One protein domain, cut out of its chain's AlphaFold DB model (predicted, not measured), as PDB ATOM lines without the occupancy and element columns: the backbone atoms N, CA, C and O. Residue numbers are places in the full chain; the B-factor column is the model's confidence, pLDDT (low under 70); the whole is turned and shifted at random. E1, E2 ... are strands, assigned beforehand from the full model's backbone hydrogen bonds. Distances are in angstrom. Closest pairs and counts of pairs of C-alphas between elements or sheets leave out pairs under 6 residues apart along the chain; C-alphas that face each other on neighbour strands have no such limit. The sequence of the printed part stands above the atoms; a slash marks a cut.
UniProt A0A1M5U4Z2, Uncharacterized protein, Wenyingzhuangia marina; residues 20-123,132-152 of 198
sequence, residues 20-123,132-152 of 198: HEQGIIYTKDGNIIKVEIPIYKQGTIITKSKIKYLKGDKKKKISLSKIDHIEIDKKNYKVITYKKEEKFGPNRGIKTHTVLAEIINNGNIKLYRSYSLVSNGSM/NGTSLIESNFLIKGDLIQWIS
ATOM      1  N   HIS A  20     -30.744  75.142  25.883       88.56
ATOM      2  CA  HIS A  20     -31.593  74.181  25.199       88.56
ATOM      3  C   HIS A  20     -32.727  73.809  26.142       88.56
ATOM      4  O   HIS A  20     -32.487  73.575  27.326       88.56
ATOM      5  N   GLU A  21     -33.942  73.754  25.615       92.31
ATOM      6  CA  GLU A  21     -35.110  73.291  26.359       92.31
ATOM      7  C   GLU A  21     -35.655  72.014  25.731       92.31
ATOM      8  O   GLU A  21     -35.609  71.828  24.507       92.31
ATOM      9  N   GLN A  22     -36.152  71.121  26.582       94.62
ATOM     10  CA  GLN A  22     -36.820  69.908  26.136       94.62
ATOM     11  C   GLN A  22     -38.180  70.263  25.537       94.62
ATOM     12  O   GLN A  22     -38.941  71.050  26.095       94.62
ATOM     13  N   GLY A  23     -38.486  69.654  24.398       94.94
ATOM     14  CA  GLY A  23     -39.737  69.869  23.698       94.94
ATOM     15  C   GLY A  23     -40.165  68.675  22.863       94.94
ATOM     16  O   GLY A  23     -39.444  67.682  22.701       94.94
ATOM     17  N   ILE A  24     -41.364  68.788  22.312       97.12
ATOM     18  CA  ILE A  24     -41.990  67.779  21.468       97.12
ATOM     19  C   ILE A  24     -42.410  68.451  20.166       97.12
ATOM     20  O   ILE A  24     -43.146  69.434  20.167       97.12
ATOM     21  N   ILE A  25     -41.920  67.932  19.040       97.44
ATOM     22  CA  ILE A  25     -42.372  68.337  17.709       97.44
ATOM     23  C   ILE A  25     -43.415  67.331  17.242       97.44
ATOM     24  O   ILE A  25     -43.094  66.150  17.073       97.44
ATOM     25  N   TYR A  26     -44.617  67.823  16.971       97.88
ATOM     26  CA  TYR A  26     -45.685  67.082  16.318       97.88
ATOM     27  C   TYR A  26     -45.665  67.437  14.836       97.88
ATOM     28  O   TYR A  26     -45.708  68.610  14.448       97.88
ATOM     29  N   THR A  27     -45.523  66.434  13.983       97.75
ATOM     30  CA  THR A  27     -45.448  66.626  12.536       97.75
ATOM     31  C   THR A  27     -46.794  66.363  11.876       97.75
ATOM     32  O   THR A  27     -47.641  65.643  12.395       97.75
ATOM     33  N   LYS A  28     -46.994  66.939  10.687       96.69
ATOM     34  CA  LYS A  28     -48.263  66.824   9.943       96.69
ATOM     35  C   LYS A  28     -48.598  65.401   9.489       96.69
ATOM     36  O   LYS A  28     -49.742  65.129   9.155       96.69
ATOM     37  N   ASP A  29     -47.605  64.519   9.440       96.94
ATOM     38  CA  ASP A  29     -47.765  63.093   9.147       96.94
ATOM     39  C   ASP A  29     -48.049  62.251  10.408       96.94
ATOM     40  O   ASP A  29     -48.085  61.028  10.328       96.94
ATOM     41  N   GLY A  30     -48.248  62.890  11.567       96.81
ATOM     42  CA  GLY A  30     -48.600  62.232  12.827       96.81
ATOM     43  C   GLY A  30     -47.411  61.743  13.658       96.81
ATOM     44  O   GLY A  30     -47.620  61.163  14.722       96.81
ATOM     45  N   ASN A  31     -46.165  61.973  13.226       97.44
ATOM     46  CA  ASN A  31     -45.001  61.602  14.032       97.44
ATOM     47  C   ASN A  31     -44.799  62.551  15.224       97.44
ATOM     48  O   ASN A  31     -45.028  63.759  15.156       97.44
ATOM     49  N   ILE A  32     -44.277  61.985  16.313       97.69
ATOM     50  CA  ILE A  32     -43.940  62.704  17.543       97.69
ATOM     51  C   ILE A  32     -42.433  62.590  17.765       97.69
ATOM     52  O   ILE A  32     -41.876  61.492  17.849       97.69
ATOM     53  N   ILE A  33     -41.746  63.728  17.854       96.50
ATOM     54  CA  ILE A  33     -40.288  63.780  18.000       96.50
ATOM     55  C   ILE A  33     -39.944  64.529  19.286       96.50
ATOM     56  O   ILE A  33     -40.050  65.750  19.341       96.50
ATOM     57  N   LYS A  34     -39.477  63.797  20.305       96.50
ATOM     58  CA  LYS A  34     -38.850  64.389  21.496       96.50
ATOM     59  C   LYS A  34     -37.488  64.967  21.124       96.50
ATOM     60  O   LYS A  34     -36.685  64.284  20.476       96.50
ATOM     61  N   VAL A  35     -37.253  66.217  21.498       94.94
ATOM     62  CA  VAL A  35     -36.103  67.002  21.051       94.94
ATOM     63  C   VAL A  35     -35.614  67.947  22.139       94.94
ATOM     64  O   VAL A  35     -36.362  68.304  23.042       94.94
ATOM     65  N   GLU A  36     -34.378  68.414  21.995       94.69
ATOM     66  CA  GLU A  36     -33.909  69.617  22.684       94.69
ATOM     67  C   GLU A  36     -33.763  70.741  21.658       94.69
ATOM     68  O   GLU A  36     -33.060  70.602  20.648       94.69
ATOM     69  N   ILE A  37     -34.467  71.848  21.870       93.25
ATOM     70  CA  ILE A  37     -34.504  72.983  20.946       93.25
ATOM     71  C   ILE A  37     -33.660  74.111  21.543       93.25
ATOM     72  O   ILE A  37     -33.812  74.413  22.722       93.25
ATOM     73  N   PRO A  38     -32.768  74.747  20.761       90.12
ATOM     74  CA  PRO A  38     -32.061  75.930  21.212       90.12
ATOM     75  C   PRO A  38     -33.049  77.085  21.366       90.12
ATOM     76  O   PRO A  38     -33.732  77.474  20.412       90.12
ATOM     77  N   ILE A  39     -33.073  77.643  22.564       88.44
ATOM     78  CA  ILE A  39     -33.927  78.747  22.957       88.44
ATOM     79  C   ILE A  39     -33.078  80.013  23.080       88.44
ATOM     80  O   ILE A  39     -31.950  80.007  23.580       88.44
ATOM     81  N   TYR A  40     -33.600  81.111  22.545       82.62
ATOM     82  CA  TYR A  40     -33.004  82.431  22.685       82.62
ATOM     83  C   TYR A  40     -33.491  83.094  23.974       82.62
ATOM     84  O   TYR A  40     -34.410  82.609  24.635       82.62
ATOM     85  N   LYS A  41     -32.868  84.224  24.334       69.50
ATOM     86  CA  LYS A  41     -33.241  85.015  25.517       69.50
ATOM     87  C   LYS A  41     -34.774  85.119  25.637       69.50
ATOM     88  O   LYS A  41     -35.443  85.368  24.635       69.50
ATOM     89  N   GLN A  42     -35.286  84.945  26.861       67.19
ATOM     90  CA  GLN A  42     -36.718  84.980  27.221       67.19
ATOM     91  C   GLN A  42     -37.557  83.762  26.787       67.19
ATOM     92  O   GLN A  42     -38.778  83.864  26.685       67.19
ATOM     93  N   GLY A  43     -36.946  82.599  26.549       71.12
ATOM     94  CA  GLY A  43     -37.737  81.394  26.289       71.12
ATOM     95  C   GLY A  43     -38.320  81.360  24.870       71.12
ATOM     96  O   GLY A  43     -39.448  80.906  24.696       71.12
ATOM     97  N   THR A  44     -37.639  81.961  23.881       81.56
ATOM     98  CA  THR A  44     -38.168  82.151  22.516       81.56
ATOM     99  C   THR A  44     -37.459  81.292  21.469       81.56
ATOM    100  O   THR A  44     -36.235  81.143  21.466       81.56
ATOM    101  N   ILE A  45     -38.227  80.754  20.518       86.56
ATOM    102  CA  ILE A  45     -37.685  80.035  19.358       86.56
ATOM    103  C   ILE A  45     -37.497  81.017  18.202       86.56
ATOM    104  O   ILE A  45     -38.449  81.656  17.756       86.56
ATOM    105  N   ILE A  46     -36.283  81.080  17.654       84.00
ATOM    106  CA  ILE A  46     -35.988  81.896  16.473       84.00
ATOM    107  C   ILE A  46     -35.674  80.987  15.292       84.00
ATOM    108  O   ILE A  46     -34.684  80.251  15.273       84.00
ATOM    109  N   THR A  47     -36.499  81.079  14.253       84.06
ATOM    110  CA  THR A  47     -36.271  80.366  13.000       84.06
ATOM    111  C   THR A  47     -36.806  81.140  11.803       84.06
ATOM    112  O   THR A  47     -37.661  82.010  11.932       84.06
ATOM    113  N   LYS A  48     -36.284  80.812  10.618       80.50
ATOM    114  CA  LYS A  48     -36.815  81.287   9.337       80.50
ATOM    115  C   LYS A  48     -37.630  80.189   8.658       80.50
ATOM    116  O   LYS A  48     -38.833  80.308   8.530       80.50
ATOM    117  N   SER A  49     -36.974  79.107   8.233       88.44
ATOM    118  CA  SER A  49     -37.612  78.032   7.449       88.44
ATOM    119  C   SER A  49     -37.447  76.633   8.036       88.44
ATOM    120  O   SER A  49     -38.142  75.702   7.626       88.44
ATOM    121  N   LYS A  50     -36.510  76.454   8.974       93.81
ATOM    122  CA  LYS A  50     -36.176  75.153   9.557       93.81
ATOM    123  C   LYS A  50     -35.882  75.288  11.043       93.81
ATOM    124  O   LYS A  50     -35.050  76.110  11.431       93.81
ATOM    125  N   ILE A  51     -36.480  74.435  11.859       93.94
ATOM    126  CA  ILE A  51     -36.124  74.301  13.272       93.94
ATOM    127  C   ILE A  51     -34.855  73.472  13.375       93.94
ATOM    128  O   ILE A  51     -34.761  72.402  12.773       93.94
ATOM    129  N   LYS A  52     -33.865  73.992  14.103       93.38
ATOM    130  CA  LYS A  52     -32.685  73.235  14.533       93.38
ATOM    131  C   LYS A  52     -33.018  72.600  15.878       93.38
ATOM    132  O   LYS A  52     -33.612  73.271  16.707       93.38
ATOM    133  N   TYR A  53     -32.632  71.350  16.080       94.00
ATOM    134  CA  TYR A  53     -32.852  70.645  17.341       94.00
ATOM    135  C   TYR A  53     -31.790  69.559  17.550       94.00
ATOM    136  O   TYR A  53     -31.114  69.163  16.592       94.00
ATOM    137  N   LEU A  54     -31.647  69.074  18.780       93.50
ATOM    138  CA  LEU A  54     -30.837  67.912  19.135       93.50
ATOM    139  C   LEU A  54     -31.731  66.691  19.366       93.50
ATOM    140  O   LEU A  54     -32.840  66.799  19.892       93.50
ATOM    141  N   LYS A  55     -31.244  65.522  18.948       90.88
ATOM    142  CA  LYS A  55     -31.808  64.210  19.295       90.88
ATOM    143  C   LYS A  55     -30.655  63.336  19.785       90.88
ATOM    144  O   LYS A  55     -29.908  62.810  18.952       90.88
ATOM    145  N   GLY A  56     -30.494  63.242  21.107       89.25
ATOM    146  CA  GLY A  56     -29.211  62.862  21.712       89.25
ATOM    147  C   GLY A  56     -28.127  63.857  21.287       89.25
ATOM    148  O   GLY A  56     -28.416  65.035  21.094       89.25
ATOM    149  N   ASP A  57     -26.926  63.380  20.971       89.25
ATOM    150  CA  ASP A  57     -25.800  64.259  20.603       89.25
ATOM    151  C   ASP A  57     -25.834  64.772  19.150       89.25
ATOM    152  O   ASP A  57     -24.943  65.493  18.690       89.25
ATOM    153  N   LYS A  58     -26.857  64.392  18.371       92.62
ATOM    154  CA  LYS A  58     -26.930  64.712  16.939       92.62
ATOM    155  C   LYS A  58     -27.785  65.946  16.677       92.62
ATOM    156  O   LYS A  58     -29.000  65.936  16.879       92.62
ATOM    157  N   LYS A  59     -27.159  66.970  16.086       95.00
ATOM    158  CA  LYS A  59     -27.833  68.147  15.516       95.00
ATOM    159  C   LYS A  59     -28.641  67.763  14.278       95.00
ATOM    160  O   LYS A  59     -28.099  67.241  13.305       95.00
ATOM    161  N   LYS A  60     -29.932  68.079  14.289       96.38
ATOM    162  CA  LYS A  60     -30.868  67.855  13.183       96.38
ATOM    163  C   LYS A  60     -31.611  69.135  12.819       96.38
ATOM    164  O   LYS A  60     -31.567  70.143  13.526       96.38
ATOM    165  N   LYS A  61     -32.257  69.107  11.652       96.44
ATOM    166  CA  LYS A  61     -33.106  70.191  11.154       96.44
ATOM    167  C   LYS A  61     -34.406  69.620  10.606       96.44
ATOM    168  O   LYS A  61     -34.370  68.617   9.899       96.44
ATOM    169  N   ILE A  62     -35.524  70.285  10.867       96.06
ATOM    170  CA  ILE A  62     -36.829  69.961  10.277       96.06
ATOM    171  C   ILE A  62     -37.447  71.212   9.653       96.06
ATOM    172  O   ILE A  62     -37.334  72.304  10.200       96.06
ATOM    173  N   SER A  63     -38.032  71.062   8.465       96.75
ATOM    174  CA  SER A  63     -38.715  72.153   7.758       96.75
ATOM    175  C   SER A  63     -40.005  72.534   8.473       96.75
ATOM    176  O   SER A  63     -40.755  71.636   8.846       96.75
ATOM    177  N   LEU A  64     -40.308  73.834   8.568       96.12
ATOM    178  CA  LEU A  64     -41.590  74.305   9.109       96.12
ATOM    179  C   LEU A  64     -42.788  73.710   8.362       96.12
ATOM    180  O   LEU A  64     -43.802  73.412   8.970       96.12
ATOM    181  N   SER A  65     -42.656  73.440   7.062       95.38
ATOM    182  CA  SER A  65     -43.732  72.825   6.274       95.38
ATOM    183  C   SER A  65     -44.164  71.436   6.763       95.38
ATOM    184  O   SER A  65     -45.293  71.039   6.481       95.38
ATOM    185  N   LYS A  66     -43.290  70.720   7.486       97.06
ATOM    186  CA  LYS A  66     -43.542  69.376   8.035       97.06
ATOM    187  C   LYS A  66     -44.064  69.395   9.474       97.06
ATOM    188  O   LYS A  66     -44.504  68.360   9.959       97.06
ATOM    189  N   ILE A  67     -43.973  70.534  10.153       97.19
ATOM    190  CA  ILE A  67     -44.374  70.685  11.551       97.19
ATOM    191  C   ILE A  67     -45.851  71.064  11.585       97.19
ATOM    192  O   ILE A  67     -46.278  71.937  10.827       97.19
ATOM    193  N   ASP A  68     -46.613  70.401  12.444       96.25
ATOM    194  CA  ASP A  68     -47.957  70.832  12.810       96.25
ATOM    195  C   ASP A  68     -47.874  71.835  13.973       96.25
ATOM    196  O   ASP A  68     -48.133  73.029  13.792       96.25
ATOM    197  N   HIS A  69     -47.378  71.380  15.127       96.56
ATOM    198  CA  HIS A  69     -47.127  72.217  16.297       96.56
ATOM    199  C   HIS A  69     -45.910  71.732  17.106       96.56
ATOM    200  O   HIS A  69     -45.366  70.649  16.870       96.56
ATOM    201  N   ILE A  70     -45.432  72.578  18.018       96.62
ATOM    202  CA  ILE A  70     -44.331  72.269  18.938       96.62
ATOM    203  C   ILE A  70     -44.757  72.646  20.353       96.62
ATOM    204  O   ILE A  70     -45.244  73.753  20.569       96.62
ATOM    205  N   GLU A  71     -44.506  71.753  21.298       95.94
ATOM    206  CA  GLU A  71     -44.662  71.994  22.731       95.94
ATOM    207  C   GLU A  71     -43.280  72.126  23.369       95.94
ATOM    208  O   GLU A  71     -42.418  71.264  23.175       95.94
ATOM    209  N   ILE A  72     -43.053  73.210  24.106       93.81
ATOM    210  CA  ILE A  72     -41.845  73.418  24.913       93.81
ATOM    211  C   ILE A  72     -42.299  73.955  26.264       93.81
ATOM    212  O   ILE A  72     -42.896  75.030  26.327       93.81
ATOM    213  N   ASP A  73     -42.040  73.195  27.326       88.06
ATOM    214  CA  ASP A  73     -42.574  73.467  28.666       88.06
ATOM    215  C   ASP A  73     -44.099  73.729  28.628       88.06
ATOM    216  O   ASP A  73     -44.863  72.850  28.229       88.06
ATOM    217  N   LYS A  74     -44.558  74.935  28.995       88.00
ATOM    218  CA  LYS A  74     -45.977  75.344  28.976       88.00
ATOM    219  C   LYS A  74     -46.368  76.145  27.733       88.00
ATOM    220  O   LYS A  74     -47.472  76.689  27.670       88.00
ATOM    221  N   LYS A  75     -45.469  76.258  26.755       93.50
ATOM    222  CA  LYS A  75     -45.665  77.056  25.546       93.50
ATOM    223  C   LYS A  75     -45.991  76.175  24.354       93.50
ATOM    224  O   LYS A  75     -45.337  75.166  24.094       93.50
ATOM    225  N   ASN A  76     -46.973  76.629  23.587       95.88
ATOM    226  CA  ASN A  76     -47.396  75.995  22.352       95.88
ATOM    227  C   ASN A  76     -47.013  76.871  21.169       95.88
ATOM    228  O   ASN A  76     -47.297  78.068  21.152       95.88
ATOM    229  N   TYR A  77     -46.408  76.266  20.158       96.19
ATOM    230  CA  TYR A  77     -46.011  76.939  18.934       96.19
ATOM    231  C   TYR A  77     -46.703  76.312  17.736       96.19
ATOM    232  O   TYR A  77     -46.770  75.091  17.613       96.19
ATOM    233  N   LYS A  78     -47.147  77.147  16.801       96.06
ATOM    234  CA  LYS A  78     -47.780  76.712  15.557       96.06
ATOM    235  C   LYS A  78     -47.154  77.399  14.356       96.06
ATOM    236  O   LYS A  78     -46.673  78.531  14.431       96.06
ATOM    237  N   VAL A  79     -47.150  76.696  13.230       95.25
ATOM    238  CA  VAL A  79     -46.694  77.258  11.959       95.25
ATOM    239  C   VAL A  79     -47.806  78.119  11.363       95.25
ATOM    240  O   VAL A  79     -48.913  77.635  11.136       95.25
ATOM    241  N   ILE A  80     -47.505  79.390  11.092       94.12
ATOM    242  CA  ILE A  80     -48.401  80.331  10.415       94.12
ATOM    243  C   ILE A  80     -47.857  80.611   9.020       94.12
ATOM    244  O   ILE A  80     -46.673  80.920   8.862       94.12
ATOM    245  N   THR A  81     -48.736  80.588   8.023       93.44
ATOM    246  CA  THR A  81     -48.453  81.099   6.682       93.44
ATOM    247  C   THR A  81     -49.301  82.338   6.425       93.44
ATOM    248  O   THR A  81     -50.517  82.291   6.566       93.44
ATOM    249  N   TYR A  82     -48.673  83.453   6.052       91.81
ATOM    250  CA  TYR A  82     -49.362  84.721   5.800       91.81
ATOM    251  C   TYR A  82     -48.814  85.411   4.553       91.81
ATOM    252  O   TYR A  82     -47.671  85.183   4.146       91.81
ATOM    253  N   LYS A  83     -49.632  86.269   3.942       90.31
ATOM    254  CA  LYS A  83     -49.222  87.102   2.810       90.31
ATOM    255  C   LYS A  83     -48.873  88.504   3.298       90.31
ATOM    256  O   LYS A  83     -49.594  89.075   4.112       90.31
ATOM    257  N   LYS A  84     -47.777  89.068   2.798       87.00
ATOM    258  CA  LYS A  84     -47.357  90.443   3.083       87.00
ATOM    259  C   LYS A  84     -46.943  91.132   1.795       87.00
ATOM    260  O   LYS A  84     -46.232  90.557   0.979       87.00
ATOM    261  N   GLU A  85     -47.385  92.370   1.631       86.75
ATOM    262  CA  GLU A  85     -46.911  93.238   0.561       86.75
ATOM    263  C   GLU A  85     -45.563  93.855   0.961       86.75
ATOM    264  O   GLU A  85     -45.463  94.617   1.928       86.75
ATOM    265  N   GLU A  86     -44.508  93.515   0.224       85.38
ATOM    266  CA  GLU A  86     -43.212  94.175   0.332       85.38
ATOM    267  C   GLU A  86     -43.190  95.390  -0.599       85.38
ATOM    268  O   GLU A  86     -43.199  95.257  -1.823       85.38
ATOM    269  N   LYS A  87     -43.169  96.591  -0.013       83.56
ATOM    270  CA  LYS A  87     -43.214  97.860  -0.763       83.56
ATOM    271  C   LYS A  87     -41.852  98.326  -1.282       83.56
ATOM    272  O   LYS A  87     -41.796  99.194  -2.145       83.56
ATOM    273  N   PHE A  88     -40.763  97.761  -0.764       79.69
ATOM    274  CA  PHE A  88     -39.398  98.204  -1.043       79.69
ATOM    275  C   PHE A  88     -38.488  97.026  -1.406       79.69
ATOM    276  O   PHE A  88     -38.686  95.910  -0.928       79.69
ATOM    277  N   GLY A  89     -37.459  97.301  -2.211       77.81
ATOM    278  CA  GLY A  89     -36.444  96.330  -2.625       77.81
ATOM    279  C   GLY A  89     -36.719  95.662  -3.980       77.81
ATOM    280  O   GLY A  89     -37.788  95.839  -4.567       77.81
ATOM    281  N   PRO A  90     -35.752  94.871  -4.487       76.19
ATOM    282  CA  PRO A  90     -35.836  94.231  -5.805       76.19
ATOM    283  C   PRO A  90     -36.972  93.210  -5.906       76.19
ATOM    284  O   PRO A  90     -37.419  92.884  -6.997       76.19
ATOM    285  N   ASN A  91     -37.473  92.735  -4.767       77.81
ATOM    286  CA  ASN A  91     -38.514  91.724  -4.702       77.81
ATOM    287  C   ASN A  91     -39.861  92.304  -4.231       77.81
ATOM    288  O   ASN A  91     -40.557  91.662  -3.447       77.81
ATOM    289  N   ARG A  92     -40.205  93.527  -4.652       87.50
ATOM    290  CA  ARG A  92     -41.488  94.167  -4.317       87.50
ATOM    291  C   ARG A  92     -42.691  93.330  -4.776       87.50
ATOM    292  O   ARG A  92     -42.632  92.684  -5.821       87.50
ATOM    293  N   GLY A  93     -43.784  93.382  -4.020       90.00
ATOM    294  CA  GLY A  93     -45.032  92.670  -4.318       90.00
ATOM    295  C   GLY A  93     -45.545  91.818  -3.158       90.00
ATOM    296  O   GLY A  93     -45.007  91.847  -2.050       90.00
ATOM    297  N   ILE A  94     -46.619  91.068  -3.406       90.75
ATOM    298  CA  ILE A  94     -47.224  90.183  -2.405       90.75
ATOM    299  C   ILE A  94     -46.393  88.908  -2.295       90.75
ATOM    300  O   ILE A  94     -46.272  88.146  -3.253       90.75
ATOM    301  N   LYS A  95     -45.867  88.650  -1.100       89.69
ATOM    302  CA  LYS A  95     -45.117  87.438  -0.785       89.69
ATOM    303  C   LYS A  95     -45.786  86.614   0.287       89.69
ATOM    304  O   LYS A  95     -46.389  87.139   1.220       89.69
ATOM    305  N   THR A  96     -45.605  85.310   0.163       90.88
ATOM    306  CA  THR A  96     -46.011  84.338   1.170       90.88
ATOM    307  C   THR A  96     -44.852  84.098   2.127       90.88
ATOM    308  O   THR A  96     -43.759  83.710   1.715       90.88
ATOM    309  N   HIS A  97     -45.101  84.302   3.413       90.38
ATOM    310  CA  HIS A  97     -44.161  84.057   4.497       90.38
ATOM    311  C   HIS A  97     -44.675  82.909   5.359       90.38
ATOM    312  O   HIS A  97     -45.879  82.746   5.534       90.38
ATOM    313  N   THR A  98     -43.761  82.101   5.888       93.19
ATOM    314  CA  THR A  98     -44.078  81.041   6.849       93.19
ATOM    315  C   THR A  98     -43.197  81.220   8.071       93.19
ATOM    316  O   THR A  98     -41.982  81.345   7.927       93.19
ATOM    317  N   VAL A  99     -43.807  81.255   9.250       94.19
ATOM    318  CA  VAL A  99     -43.129  81.482  10.530       94.19
ATOM    319  C   VAL A  99     -43.609  80.474  11.563       94.19
ATOM    320  O   VAL A  99     -44.720  79.959  11.464       94.19
ATOM    321  N   LEU A 100     -42.769  80.195  12.556       95.44
ATOM    322  CA  LEU A 100     -43.205  79.536  13.782       95.44
ATOM    323  C   LEU A 100     -43.591  80.624  14.789       95.44
ATOM    324  O   LEU A 100     -42.800  81.541  15.019       95.44
ATOM    325  N   ALA A 101     -44.783  80.531  15.365       95.62
ATOM    326  CA  ALA A 101     -45.294  81.513  16.307       95.62
ATOM    327  C   ALA A 101     -45.827  80.837  17.573       95.62
ATOM    328  O   ALA A 101     -46.481  79.801  17.493       95.62
ATOM    329  N   GLU A 102     -45.536  81.435  18.721       95.94
ATOM    330  CA  GLU A 102     -46.103  81.095  20.024       95.94
ATOM    331  C   GLU A 102     -47.589  81.457  20.048       95.94
ATOM    332  O   GLU A 102     -47.981  82.523  19.566       95.94
ATOM    333  N   ILE A 103     -48.414  80.580  20.604       96.50
ATOM    334  CA  ILE A 103     -49.833  80.829  20.841       96.50
ATOM    335  C   ILE A 103     -49.948  81.599  22.159       96.50
ATOM    336  O   ILE A 103     -49.760  81.020  23.224       96.50
ATOM    337  N   ILE A 104     -50.259  82.895  22.083       96.94
ATOM    338  CA  ILE A 104     -50.416  83.768  23.259       96.94
ATOM    339  C   ILE A 104     -51.859  83.730  23.766       96.94
ATOM    340  O   ILE A 104     -52.113  83.654  24.963       96.94
ATOM    341  N   ASN A 105     -52.822  83.746  22.843       96.50
ATOM    342  CA  ASN A 105     -54.238  83.586  23.151       96.50
ATOM    343  C   ASN A 105     -54.922  82.717  22.089       96.50
ATOM    344  O   ASN A 105     -54.699  82.906  20.891       96.50
ATOM    345  N   ASN A 106     -55.767  81.784  22.534       94.69
ATOM    346  CA  ASN A 106     -56.494  80.842  21.679       94.69
ATOM    347  C   ASN A 106     -58.024  80.974  21.830       94.69
ATOM    348  O   ASN A 106     -58.722  79.968  21.915       94.69
ATOM    349  N   GLY A 107     -58.532  82.206  21.914       94.62
ATOM    350  CA  GLY A 107     -59.967  82.494  21.860       94.62
ATOM    351  C   GLY A 107     -60.529  82.497  20.434       94.62
ATOM    352  O   GLY A 107     -59.905  81.988  19.497       94.62
ATOM    353  N   ASN A 108     -61.704  83.109  20.265       93.44
ATOM    354  CA  ASN A 108     -62.354  83.284  18.961       93.44
ATOM    355  C   ASN A 108     -61.465  84.079  17.992       93.44
ATOM    356  O   ASN A 108     -61.254  83.663  16.851       93.44
ATOM    357  N   ILE A 109     -60.892  85.187  18.471       96.19
ATOM    358  CA  ILE A 109     -59.752  85.842  17.835       96.19
ATOM    359  C   ILE A 109     -58.482  85.349  18.510       96.19
ATOM    360  O   ILE A 109     -58.288  85.541  19.709       96.19
ATOM    361  N   LYS A 110     -57.585  84.741  17.744       97.06
ATOM    362  CA  LYS A 110     -56.332  84.217  18.288       97.06
ATOM    363  C   LYS A 110     -55.216  85.236  18.143       97.06
ATOM    364  O   LYS A 110     -55.118  85.885  17.103       97.06
ATOM    365  N   LEU A 111     -54.352  85.323  19.153       97.81
ATOM    366  CA  LEU A 111     -53.139  86.141  19.129       97.81
ATOM    367  C   LEU A 111     -51.919  85.235  19.147       97.81
ATOM    368  O   LEU A 111     -51.701  84.498  20.110       97.81
ATOM    369  N   TYR A 112     -51.141  85.269  18.070       97.38
ATOM    370  CA  TYR A 112     -49.907  84.500  17.954       97.38
ATOM    371  C   TYR A 112     -48.713  85.454  17.833       97.38
ATOM    372  O   TYR A 112     -48.829  86.532  17.243       97.38
ATOM    373  N   ARG A 113     -47.549  85.045  18.343       95.75
ATOM    374  CA  ARG A 113     -46.334  85.866  18.377       95.75
ATOM    375  C   ARG A 113     -45.134  85.115  17.820       95.75
ATOM    376  O   ARG A 113     -44.790  84.039  18.290       95.75
ATOM    377  N   SER A 114     -44.465  85.686  16.825       94.06
ATOM    378  CA  SER A 114     -43.212  85.140  16.287       94.06
ATOM    379  C   SER A 114     -42.038  86.060  16.588       94.06
ATOM    380  O   SER A 114     -42.199  87.282  16.624       94.06
ATOM    381  N   TYR A 115     -40.852  85.471  16.698       91.06
ATOM    382  CA  TYR A 115     -39.613  86.187  16.960       91.06
ATOM    383  C   TYR A 115     -38.616  85.987  15.820       91.06
ATOM    384  O   TYR A 115     -38.425  84.882  15.310       91.06
ATOM    385  N   SER A 116     -37.949  87.067  15.423       88.69
ATOM    386  CA  SER A 116     -36.923  87.040  14.382       88.69
ATOM    387  C   SER A 116     -35.732  87.910  14.758       88.69
ATOM    388  O   SER A 116     -35.876  88.893  15.474       88.69
ATOM    389  N   LEU A 117     -34.542  87.548  14.278       85.12
ATOM    390  CA  LEU A 117     -33.365  88.402  14.399       85.12
ATOM    391  C   LEU A 117     -33.195  89.225  13.131       85.12
ATOM    392  O   LEU A 117     -33.181  88.674  12.023       85.12
ATOM    393  N   VAL A 118     -32.996  90.525  13.311       81.19
ATOM    394  CA  VAL A 118     -32.603  91.440  12.245       81.19
ATOM    395  C   VAL A 118     -31.227  92.002  12.566       81.19
ATOM    396  O   VAL A 118     -30.997  92.561  13.640       81.19
ATOM    397  N   SER A 119     -30.298  91.814  11.628       76.38
ATOM    398  CA  SER A 119     -29.008  92.491  11.661       76.38
ATOM    399  C   SER A 119     -29.200  93.906  11.133       76.38
ATOM    400  O   SER A 119     -29.555  94.085   9.964       76.38
ATOM    401  N   ASN A 120     -28.943  94.901  11.971       67.19
ATOM    402  CA  ASN A 120     -28.905  96.282  11.523       67.19
ATOM    403  C   ASN A 120     -27.528  96.523  10.905       67.19
ATOM    404  O   ASN A 120     -26.554  96.771  11.611       67.19
ATOM    405  N   GLY A 121     -27.442  96.395   9.581       55.16
ATOM    406  CA  GLY A 121     -26.284  96.861   8.831       55.16
ATOM    407  C   GLY A 121     -26.357  98.378   8.725       55.16
ATOM    408  O   GLY A 121     -27.149  98.907   7.950       55.16
ATOM    409  N   SER A 122     -25.565  99.089   9.520       51.25
ATOM    410  CA  SER A 122     -25.333 100.515   9.302       51.25
ATOM    411  C   SER A 122     -24.245 100.646   8.238       51.25
ATOM    412  O   SER A 122     -23.094 100.284   8.472       51.25
ATOM    413  N   MET A 123     -24.603 101.150   7.051       46.69
ATOM    414  CA  MET A 123     -23.617 101.741   6.145       46.69
ATOM    415  C   MET A 123     -23.106 103.011   6.826       46.69
ATOM    416  O   MET A 123     -23.766 104.048   6.799       46.69
ATOM    417  N   ASN A 132     -22.030  95.898  14.149       58.00
ATOM    418  CA  ASN A 132     -23.235  95.227  13.662       58.00
ATOM    419  C   ASN A 132     -24.097  94.762  14.847       58.00
ATOM    420  O   ASN A 132     -23.846  93.719  15.454       58.00
ATOM    421  N   GLY A 133     -25.131  95.535  15.174       66.19
ATOM    422  CA  GLY A 133     -26.120  95.175  16.180       66.19
ATOM    423  C   GLY A 133     -27.100  94.144  15.626       66.19
ATOM    424  O   GLY A 133     -27.695  94.341  14.565       66.19
ATOM    425  N   THR A 134     -27.297  93.044  16.350       76.56
ATOM    426  CA  THR A 134     -28.408  92.119  16.095       76.56
ATOM    427  C   THR A 134     -29.543  92.450  17.055       76.56
ATOM    428  O   THR A 134     -29.344  92.440  18.268       76.56
ATOM    429  N   SER A 135     -30.723  92.753  16.516       81.56
ATOM    430  CA  SER A 135     -31.923  93.069  17.296       81.56
ATOM    431  C   SER A 135     -32.955  91.949  17.187       81.56
ATOM    432  O   SER A 135     -33.093  91.318  16.135       81.56
ATOM    433  N   LEU A 136     -33.656  91.683  18.290       84.56
ATOM    434  CA  LEU A 136     -34.809  90.790  18.319       84.56
ATOM    435  C   LEU A 136     -36.048  91.590  17.916       84.56
ATOM    436  O   LEU A 136     -36.354  92.607  18.532       84.56
ATOM    437  N   ILE A 137     -36.750  91.127  16.888       87.56
ATOM    438  CA  ILE A 137     -38.015  91.697  16.437       87.56
ATOM    439  C   ILE A 137     -39.137  90.727  16.771       87.56
ATOM    440  O   ILE A 137     -39.127  89.568  16.349       87.56
ATOM    441  N   GLU A 138     -40.125  91.251  17.482       90.69
ATOM    442  CA  GLU A 138     -41.411  90.613  17.711       90.69
ATOM    443  C   GLU A 138     -42.375  90.931  16.558       90.69
ATOM    444  O   GLU A 138     -42.438  92.055  16.056       90.69
ATOM    445  N   SER A 139     -43.137  89.935  16.115       93.06
ATOM    446  CA  SER A 139     -44.246  90.111  15.176       93.06
ATOM    447  C   SER A 139     -45.487  89.420  15.711       93.06
ATOM    448  O   SER A 139     -45.455  88.217  15.970       93.06
ATOM    449  N   ASN A 140     -46.566  90.186  15.841       96.62
ATOM    450  CA  ASN A 140     -47.857  89.700  16.308       96.62
ATOM    451  C   ASN A 140     -48.779  89.392  15.122       96.62
ATOM    452  O   ASN A 140     -48.731  90.070  14.090       96.62
ATOM    453  N   PHE A 141     -49.623  88.376  15.276       97.19
ATOM    454  CA  PHE A 141     -50.590  87.939  14.273       97.19
ATOM    455  C   PHE A 141     -51.958  87.745  14.914       97.19
ATOM    456  O   PHE A 141     -52.052  87.080  15.946       97.19
ATOM    457  N   LEU A 142     -53.001  88.280  14.276       96.94
ATOM    458  CA  LEU A 142     -54.386  87.944  14.603       96.94
ATOM    459  C   LEU A 142     -54.929  86.920  13.623       96.94
ATOM    460  O   LEU A 142     -54.669  87.011  12.420       96.94
ATOM    461  N   ILE A 143     -55.684  85.959  14.153       96.19
ATOM    462  CA  ILE A 143     -56.283  84.877  13.373       96.19
ATOM    463  C   ILE A 143     -57.769  84.743  13.726       96.19
ATOM    464  O   ILE A 143     -58.103  84.581  14.900       96.19
ATOM    465  N   LYS A 144     -58.644  84.796  12.711       94.31
ATOM    466  CA  LYS A 144     -60.097  84.542  12.798       94.31
ATOM    467  C   LYS A 144     -60.490  83.640  11.627       94.31
ATOM    468  O   LYS A 144     -60.490  84.091  10.484       94.31
ATOM    469  N   GLY A 145     -60.785  82.366  11.890       91.31
ATOM    470  CA  GLY A 145     -60.961  81.377  10.818       91.31
ATOM    471  C   GLY A 145     -59.716  81.302   9.925       91.31
ATOM    472  O   GLY A 145     -58.612  81.100  10.433       91.31
ATOM    473  N   ASP A 146     -59.889  81.531   8.622       90.56
ATOM    474  CA  ASP A 146     -58.802  81.556   7.629       90.56
ATOM    475  C   ASP A 146     -58.137  82.936   7.462       90.56
ATOM    476  O   ASP A 146     -57.128  83.070   6.762       90.56
ATOM    477  N   LEU A 147     -58.678  83.984   8.097       92.25
ATOM    478  CA  LEU A 147     -58.105  85.325   8.037       92.25
ATOM    479  C   LEU A 147     -56.909  85.422   8.985       92.25
ATOM    480  O   LEU A 147     -57.060  85.298  10.200       92.25
ATOM    481  N   ILE A 148     -55.730  85.702   8.427       95.19
ATOM    482  CA  ILE A 148     -54.482  85.905   9.169       95.19
ATOM    483  C   ILE A 148     -53.943  87.295   8.838       95.19
ATOM    484  O   ILE A 148     -53.611  87.573   7.684       95.19
ATOM    485  N   GLN A 149     -53.803  88.151   9.850       94.06
ATOM    486  CA  GLN A 149     -53.271  89.504   9.685       94.06
ATOM    487  C   GLN A 149     -52.051  89.736  10.568       94.06
ATOM    488  O   GLN A 149     -52.078  89.527  11.780       94.06
ATOM    489  N   TRP A 150     -50.972  90.212   9.946       94.25
ATOM    490  CA  TRP A 150     -49.796  90.695  10.663       94.25
ATOM    491  C   TRP A 150     -50.079  92.073  11.267       94.25
ATOM    492  O   TRP A 150     -50.456  93.013  10.556       94.25
ATOM    493  N   ILE A 151     -49.837  92.204  12.570       93.62
ATOM    494  CA  ILE A 151     -50.016  93.446  13.312       93.62
ATOM    495  C   ILE A 151     -48.670  94.073  13.661       93.62
ATOM    496  O   ILE A 151     -47.714  93.433  14.092       93.62
ATOM    497  N   SER A 152     -48.642  95.384  13.486       92.56
ATOM    498  CA  SER A 152     -47.582  96.311  13.830       92.56
ATOM    499  C   SER A 152     -48.199  97.543  14.484       92.56
ATOM    500  O   SER A 152     -49.389  97.820  14.329       92.56
TER     501      SER A 152
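Overview. This is residues 20 to 123 and 132 to 152 of the 198 residues of an uncharacterized protein of Wenyingzhuangia marina (UniProt A0A1M5U4Z2). One long, strongly twisted sheet of eight strands winds through the domain and folds partly back on itself at E7, with the separate hairpin E3 and E4 packed through E3 on the edge strand E2. Beyond the place where E7 meets E8, two long strand pairs run in different directions: E6 and E7, whose turn at residues 87 to 92 sticks out, and E8 and E9, which lead to a cut in the chain. The printed part has 125 residues with ten named strands, E1 to E10 in order along the chain, and no named helix; the class is all strand. The large sheet runs E2, E1, E5, E6, E7, E8, E9, E10, and both sheets are antiparallel throughout. The whole is compact, with a radius of gyration of the C-alphas of 15.4 A and spans of 43 by 41 by 25 A.

Along the chain. E1, residues 20 to 27, begins at C-alpha 20 (-31.593, 74.181, 25.199), is 20.2 A long and bends by 51 degrees at residue 23. E2, residues 32 to 39, is 19.7 A long and bends by 53 degrees at residue 36. E3 is residues 50 to 55, E4 residues 58 to 63 and E5 residues 67 to 72. E6, residues 75 to 86, is 30.6 A long and bends by 59 degrees at residue 83. E7, residues 93 to 106, is the longest strand by residues; it is 30.8 A long, begins at C-alpha 93 (-45.032, 92.670, -4.318) and bends by 85 degrees at residue 103. E8, residues 110 to 120, is 30.7 A long, and E9, residues 133 to 144, is 35.8 A long. E10, residues 147 to 151, ends at C-alpha 151 (-50.016, 93.446, 13.312).

Arrangement. In the large sheet, E1 and E2 form a hairpin, with N 23 and O 35 at 2.9 A. E1 is also the antiparallel neighbour of E5, with N 24 and O 71 at 2.8 A. From E5 to E8 the chain makes a meander, each strand the antiparallel neighbour of the one before. Within it, N 70 of E5 and O 77 of E6 are 2.9 A apart, and N 82 of E6 and O 97 of E7 are 2.9 A apart. The pairing of E7 is staggered: its residues 93 to 102 pair with E6 and its residues 102 to 106 with E8, where N 102 and O 113 are 2.7 A apart. E8 and E9 are antiparallel at 158 degrees, with N 114 and O 139 at 2.8 A; E9 and the edge strand E10 form a hairpin, with N 142 and O 149 at 2.9 A. This is a folded sheet, one sheet bent back on itself into two leaves: E2, E1, E5 and E6 face E8, E9 and E10, with E7 as the hinge. Between the leaves, the closest C-alphas of E6 and E10 are those of Tyr 82 and Ile 148, 6.2 A apart. The hairpin of E3 and E4 has N 53 and O 60 at 3.0 A. The closest C-alphas of E2 and E3 are those of Ile 37 and Tyr 53, 4.6 A apart. E1 and E3 are near each other, while E4 is apart from E1 and E2. E4 and E5 meet only through their link.

Size, cuts and confidence. The two C-alphas farthest apart, those of Gly 30 and Met 123, are 47.2 A apart. Residues 124 to 131 are not printed, and C-alphas 123 and 132 are 10.0 A apart across this cut, which lies between E8 and E9. Of the links that are printed whole, E2 to E3 and E6 to E7 are short and the others are tight. The mean pLDDT of the printed part is 89.8; residues 41 to 42, 120 to 123 and 132 to 133 are under 70.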